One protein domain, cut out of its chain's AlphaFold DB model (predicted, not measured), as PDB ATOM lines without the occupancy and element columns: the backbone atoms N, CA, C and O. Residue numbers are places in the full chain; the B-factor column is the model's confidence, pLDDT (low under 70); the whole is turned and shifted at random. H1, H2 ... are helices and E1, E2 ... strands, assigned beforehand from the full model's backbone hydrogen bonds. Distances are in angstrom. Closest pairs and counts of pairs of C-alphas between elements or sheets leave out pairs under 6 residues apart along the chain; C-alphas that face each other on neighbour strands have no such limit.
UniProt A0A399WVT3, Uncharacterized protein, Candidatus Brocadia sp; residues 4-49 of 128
ATOM      1  N   GLY A   4      74.860 130.567 105.443       65.25
ATOM      2  CA  GLY A   4      75.684 131.738 105.137       65.25
ATOM      3  C   GLY A   4      76.776 132.018 106.178       65.25
ATOM      4  O   GLY A   4      77.880 132.396 105.797       65.25
ATOM      5  N   ALA A   5      76.511 131.777 107.467       69.62
ATOM      6  CA  ALA A   5      77.507 131.944 108.527       69.62
ATOM      7  C   ALA A   5      78.617 130.887 108.419       69.62
ATOM      8  O   ALA A   5      79.796 131.224 108.458       69.62
ATOM      9  N   LEU A   6      78.236 129.638 108.146       65.75
ATOM     10  CA  LEU A   6      79.177 128.529 107.953       65.75
ATOM     11  C   LEU A   6      80.052 128.718 106.705       65.75
ATOM     12  O   LEU A   6      81.241 128.419 106.727       65.75
ATOM     13  N   LYS A   7      79.503 129.278 105.619       69.44
ATOM     14  CA  LYS A   7      80.292 129.646 104.428       69.44
ATOM     15  C   LYS A   7      81.313 130.746 104.714       69.44
ATOM     16  O   LYS A   7      82.382 130.741 104.114       69.44
ATOM     17  N   LYS A   8      80.982 131.689 105.600       70.12
ATOM     18  CA  LYS A   8      81.890 132.766 106.009       70.12
ATOM     19  C   LYS A   8      83.054 132.222 106.840       70.12
ATOM     20  O   LYS A   8      84.185 132.646 106.637       70.12
ATOM     21  N   GLU A   9      82.773 131.276 107.731       75.31
ATOM     22  CA  GLU A   9      83.771 130.621 108.582       75.31
ATOM     23  C   GLU A   9      84.692 129.684 107.783       75.31
ATOM     24  O   GLU A   9      85.905 129.712 107.959       75.31
ATOM     25  N   ALA A  10      84.142 128.950 106.811       73.88
ATOM     26  CA  ALA A  10      84.896 128.067 105.915       73.88
ATOM     27  C   ALA A  10      85.724 128.797 104.829       73.88
ATOM     28  O   ALA A  10      86.342 128.151 103.982       73.88
ATOM     29  N   GLY A  11      85.729 130.133 104.792       80.56
ATOM     30  CA  GLY A  11      86.621 130.909 103.924       80.56
ATOM     31  C   GLY A  11      86.465 130.617 102.425       80.56
ATOM     32  O   GLY A  11      85.402 130.830 101.849       80.56
ATOM     33  N   ARG A  12      87.539 130.189 101.746       75.19
ATOM     34  CA  ARG A  12      87.494 129.769 100.325       75.19
ATOM     35  C   ARG A  12      87.202 128.276 100.154       75.19
ATOM     36  O   ARG A  12      86.841 127.860  99.050       75.19
ATOM     37  N   ASP A  13      87.280 127.511 101.235       79.75
ATOM     38  CA  ASP A  13      87.282 126.049 101.212       79.75
ATOM     39  C   ASP A  13      85.868 125.479 101.087       79.75
ATOM     40  O   ASP A  13      85.686 124.370 100.587       79.75
ATOM     41  N   TYR A  14      84.833 126.279 101.389       78.44
ATOM     42  CA  TYR A  14      83.438 125.902 101.120       78.44
ATOM     43  C   TYR A  14      83.192 125.539  99.644       78.44
ATOM     44  O   TYR A  14      82.244 124.821  99.341       78.44
ATOM     45  N   ARG A  15      84.029 126.025  98.710       79.50
ATOM     46  CA  ARG A  15      83.929 125.721  97.269       79.50
ATOM     47  C   ARG A  15      84.312 124.279  96.932       79.50
ATOM     48  O   ARG A  15      84.053 123.843  95.812       79.50
ATOM     49  N   LEU A  16      84.946 123.570  97.863       82.50
ATOM     50  CA  LEU A  16      85.390 122.186  97.706       82.50
ATOM     51  C   LEU A  16      84.334 121.181  98.187       82.50
ATOM     52  O   LEU A  16      84.434 119.997  97.875       82.50
ATOM     53  N   VAL A  17      83.315 121.640  98.921       83.25
ATOM     54  CA  VAL A  17      82.296 120.786  99.541       83.25
ATOM     55  C   VAL A  17      80.927 121.084  98.935       83.25
ATOM     56  O   VAL A  17      80.417 122.200  99.012       83.25
ATOM     57  N   THR A  18      80.300 120.063  98.356       78.88
ATOM     58  CA  THR A  18      78.911 120.127  97.897       78.88
ATOM     59  C   THR A  18      78.007 119.613  99.004       78.88
ATOM     60  O   THR A  18      78.055 118.434  99.354       78.88
ATOM     61  N   ILE A  19      77.184 120.504  99.554       78.19
ATOM     62  CA  ILE A  19      76.172 120.170 100.555       78.19
ATOM     63  C   ILE A  19      74.818 120.108  99.852       78.19
ATOM     64  O   ILE A  19      74.357 121.105  99.294       78.19
ATOM     65  N   SER A  20      74.181 118.942  99.880       67.81
ATOM     66  CA  SER A  20      72.827 118.734  99.378       67.81
ATOM     67  C   SER A  20      71.858 118.751 100.554       67.81
ATOM     68  O   SER A  20      71.950 117.918 101.455       67.81
ATOM     69  N   ILE A  21      70.934 119.710 100.537       67.62
ATOM     70  CA  ILE A  21      69.866 119.845 101.531       67.62
ATOM     71  C   ILE A  21      68.542 119.702 100.785       67.62
ATOM     72  O   ILE A  21      68.332 120.367  99.768       67.62
ATOM     73  N   LEU A  22      67.678 118.806 101.262       60.88
ATOM     74  CA  LEU A  22      66.326 118.639 100.730       60.88
ATOM     75  C   LEU A  22      65.461 119.876 101.039       60.88
ATOM     76  O   LEU A  22      65.741 120.646 101.957       60.88
ATOM     77  N   LYS A  23      64.453 120.106 100.192       58.59
ATOM     78  CA  LYS A  23      63.624 121.324 100.146       58.59
ATOM     79  C   LYS A  23      62.920 121.636 101.487       58.59
ATOM     80  O   LYS A  23      62.754 120.740 102.308       58.59
ATOM     81  N   PRO A  24      62.432 122.880 101.687       57.97
ATOM     82  CA  PRO A  24      62.003 123.427 102.986       57.97
ATOM     83  C   PRO A  24      60.832 122.745 103.728       57.97
ATOM     84  O   PRO A  24      60.382 123.304 104.722       57.97
ATOM     85  N   GLN A  25      60.301 121.603 103.273       55.22
ATOM     86  CA  GLN A  25      59.084 120.986 103.831       55.22
ATOM     87  C   GLN A  25      59.203 119.497 104.213       55.22
ATOM     88  O   GLN A  25      58.185 118.859 104.459       55.22
ATOM     89  N   GLU A  26      60.411 118.934 104.332       56.56
ATOM     90  CA  GLU A  26      60.597 117.592 104.916       56.56
ATOM     91  C   GLU A  26      61.186 117.654 106.338       56.56
ATOM     92  O   GLU A  26      62.068 118.478 106.602       56.56
ATOM     93  N   PRO A  27      60.734 116.789 107.270       55.53
ATOM     94  CA  PRO A  27      61.277 116.736 108.623       55.53
ATOM     95  C   PRO A  27      62.748 116.300 108.587       55.53
ATOM     96  O   PRO A  27      63.100 115.278 107.995       55.53
ATOM     97  N   VAL A  28      63.613 117.082 109.234       55.19
ATOM     98  CA  VAL A  28      65.059 116.838 109.283       55.19
ATOM     99  C   VAL A  28      65.327 115.568 110.097       55.19
ATOM    100  O   VAL A  28      65.184 115.569 111.317       55.19
ATOM    101  N   LYS A  29      65.706 114.476 109.424       57.50
ATOM    102  CA  LYS A  29      66.225 113.247 110.043       57.50
ATOM    103  C   LYS A  29      67.749 113.207 109.870       57.50
ATOM    104  O   LYS A  29      68.289 113.846 108.968       57.50
ATOM    105  N   GLU A  30      68.451 112.422 110.689       54.09
ATOM    106  CA  GLU A  30      69.921 112.258 110.624       54.09
ATOM    107  C   GLU A  30      70.434 111.831 109.233       54.09
ATOM    108  O   GLU A  30      71.569 112.120 108.871       54.09
ATOM    109  N   ASN A  31      69.574 111.221 108.406       55.41
ATOM    110  CA  ASN A  31      69.898 110.757 107.054       55.41
ATOM    111  C   ASN A  31      69.578 111.773 105.928       55.41
ATOM    112  O   ASN A  31      69.699 111.448 104.746       55.41
ATOM    113  N   THR A  32      69.123 112.986 106.267       57.12
ATOM    114  CA  THR A  32      68.649 114.000 105.299       57.12
ATOM    115  C   THR A  32      69.764 114.959 104.848       57.12
ATOM    116  O   THR A  32      69.630 115.645 103.834       57.12
ATOM    117  N   PHE A  33      70.889 114.999 105.568       63.53
ATOM    118  CA  PHE A  33      72.057 115.812 105.232       63.53
ATOM    119  C   PHE A  33      73.093 114.973 104.477       63.53
ATOM    120  O   PHE A  33      73.665 114.037 105.032       63.53
ATOM    121  N   ARG A  34      73.370 115.320 103.214       69.31
ATOM    122  CA  ARG A  34      74.486 114.733 102.458       69.31
ATOM    123  C   ARG A  34      75.505 115.803 102.115       69.31
ATOM    124  O   ARG A  34      75.168 116.826 101.523       69.31
ATOM    125  N   PHE A  35      76.762 115.526 102.431       77.12
ATOM    126  CA  PHE A  35      77.895 116.290 101.936       77.12
ATOM    127  C   PHE A  35      78.777 115.387 101.080       77.12
ATOM    128  O   PHE A  35      78.916 114.191 101.334       77.12
ATOM    129  N   SER A  36      79.363 115.962 100.041       80.81
ATOM    130  CA  SER A  36      80.349 115.292  99.204       80.81
ATOM    131  C   SER A  36      81.482 116.253  98.881       80.81
ATOM    132  O   SER A  36      81.276 117.460  98.746       80.81
ATOM    133  N   LEU A  37      82.692 115.714  98.794       83.50
ATOM    134  CA  LEU A  37      83.873 116.474  98.417       83.50
ATOM    135  C   LEU A  37      84.019 116.446  96.896       83.50
ATOM    136  O   LEU A  37      84.066 115.372  96.292       83.50
ATOM    137  N   ASP A  38      84.130 117.620  96.286       85.31
ATOM    138  CA  ASP A  38      84.422 117.756  94.865       85.31
ATOM    139  C   ASP A  38      85.901 117.419  94.630       85.31
ATOM    140  O   ASP A  38      86.800 118.255  94.763       85.31
ATOM    141  N   ARG A  39      86.166 116.139  94.342       85.12
ATOM    142  CA  ARG A  39      87.527 115.603  94.197       85.12
ATOM    143  C   ARG A  39      88.293 116.246  93.042       85.12
ATOM    144  O   ARG A  39      89.517 116.334  93.116       85.12
ATOM    145  N   GLU A  40      87.616 116.688  91.987       85.31
ATOM    146  CA  GLU A  40      88.279 117.367  90.872       85.31
ATOM    147  C   GLU A  40      88.707 118.776  91.258       85.31
ATOM    148  O   GLU A  40      89.874 119.133  91.065       85.31
ATOM    149  N   ARG A  41      87.809 119.556  91.875       81.69
ATOM    150  CA  ARG A  41      88.161 120.886  92.389       81.69
ATOM    151  C   ARG A  41      89.236 120.815  93.457       81.69
ATOM    152  O   ARG A  41      90.151 121.634  93.429       81.69
ATOM    153  N   LEU A  42      89.183 119.816  94.335       83.94
ATOM    154  CA  LEU A  42      90.229 119.577  95.325       83.94
ATOM    155  C   LEU A  42      91.579 119.309  94.655       83.94
ATOM    156  O   LEU A  42      92.564 119.945  95.003       83.94
ATOM    157  N   ARG A  43      91.639 118.423  93.650       84.69
ATOM    158  CA  ARG A  43      92.884 118.151  92.909       84.69
ATOM    159  C   ARG A  43      93.427 119.400  92.219       84.69
ATOM    160  O   ARG A  43      94.640 119.595  92.183       84.69
ATOM    161  N   GLN A  44      92.560 120.236  91.653       83.88
ATOM    162  CA  GLN A  44      92.974 121.487  91.017       83.88
ATOM    163  C   GLN A  44      93.490 122.511  92.033       83.88
ATOM    164  O   GLN A  44      94.515 123.141  91.774       83.88
ATOM    165  N   ALA A  45      92.808 122.662  93.171       81.00
ATOM    166  CA  ALA A  45      93.238 123.523  94.269       81.00
ATOM    167  C   ALA A  45      94.594 123.064  94.811       81.00
ATOM    168  O   ALA A  45      95.543 123.838  94.786       81.00
ATOM    169  N   TYR A  46      94.728 121.773  95.115       79.88
ATOM    170  CA  TYR A  46      95.962 121.170  95.616       79.88
ATOM    171  C   TYR A  46      97.140 121.331  94.647       79.88
ATOM    172  O   TYR A  46      98.256 121.633  95.044       79.88
ATOM    173  N   ARG A  47      96.904 121.196  93.332       79.81
ATOM    174  CA  ARG A  47      97.943 121.468  92.326       79.81
ATOM    175  C   ARG A  47      98.341 122.942  92.290       79.81
ATOM    176  O   ARG A  47      99.452 123.244  91.871       79.81
ATOM    177  N   ARG A  48      97.446 123.877  92.597       74.56
ATOM    178  CA  ARG A  48      97.720 125.323  92.528       74.56
ATOM    179  C   ARG A  48      98.274 125.878  93.837       74.56
ATOM    180  O   ARG A  48      98.937 126.910  93.805       74.56
ATOM    181  N   GLU A  49      98.027 125.196  94.945       73.75
ATOM    182  CA  GLU A  49      98.591 125.511  96.251       73.75
ATOM    183  C   GLU A  49     100.122 125.404  96.255       73.75
ATOM    184  O   GLU A  49     100.724 124.640  95.501       73.75
TER     185      GLU A  49
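This is residues 4 to 49 of the 128 residues of an uncharacterized protein of Candidatus Brocadia sp (UniProt A0A399WVT3). A two-stranded antiparallel hairpin, E1 and E2, forms the long middle of a loose, elongated shape, with the wide loop between its strands sticking out at one end in residues 23 to 31 and the helix H3 running on beyond E2 at the other. Two short helices come before the hairpin: H2 makes a corner at the start of E1, and H1 lies off to one side, with an open gap between it and the strands. The printed part has 46 residues, with the named elements in the order H1, H2, E1, E2, H3; the class is mixed, helices and strands. The radius of gyration of the C-alphas is 13.4 A, and the spans are 41 by 21 by 15 A.

H1, residues 4 to 9, is close to but not clearly touching H2, residues 13 to 16; their closest C-alphas, those of Lys 7 and Tyr 14, are 5.9 A apart. H1 is apart from E1, residues 17 to 21, and from E2, residues 33 to 37. E1 and E2 are antiparallel neighbours and form a hairpin, with 160 degrees between their directions. The C-alphas of Ile 19 and Phe 35 face each other at 4.5 A. Across this pair, N 18 and O 36 are within hydrogen-bond range at 2.8 A, and so are N 20 and O 34 at 2.9 A. H2 and H3, residues 39 to 48, only just touch, with 3 pairs of C-alphas within 8 A; the closest are those of Leu 16 and Leu 42, 6.0 A apart. H3 is apart from H1 and from E1. In H1 and H3 every O i to N i+4 pair is within hydrogen-bond range, while H2 is too short for such a pair and has its one O i to N i+3 pair within range.

H1, Gly 4 to Glu 9, begins at C-alpha 4 (75.684, 131.738, 105.137) and is 8.9 A long from first to last C-alpha. H2, Asp 13 to Leu 16, is 5.5 A long. E1, Val 17 to Ile 21, is 12.6 A long and ends at C-alpha 21 (69.866, 119.845, 101.531). E2, Phe 33 to Leu 37, is 13.7 A long. H3, Arg 39 to Arg 48, is 14.2 A long and ends at C-alpha 48 (97.720, 125.323, 92.528).

The two C-alphas farthest apart, those of Pro 27 and Arg 48, are 40.8 A from each other. The printed part has no cut. The link from E1 to E2, with 11 residues between them, is long; the links H1 to H2, H2 to E1 and E2 to H3 are tight. The mean pLDDT of the printed part is 72.1, and residues 4 to 7 and 20 to 34 are under 70.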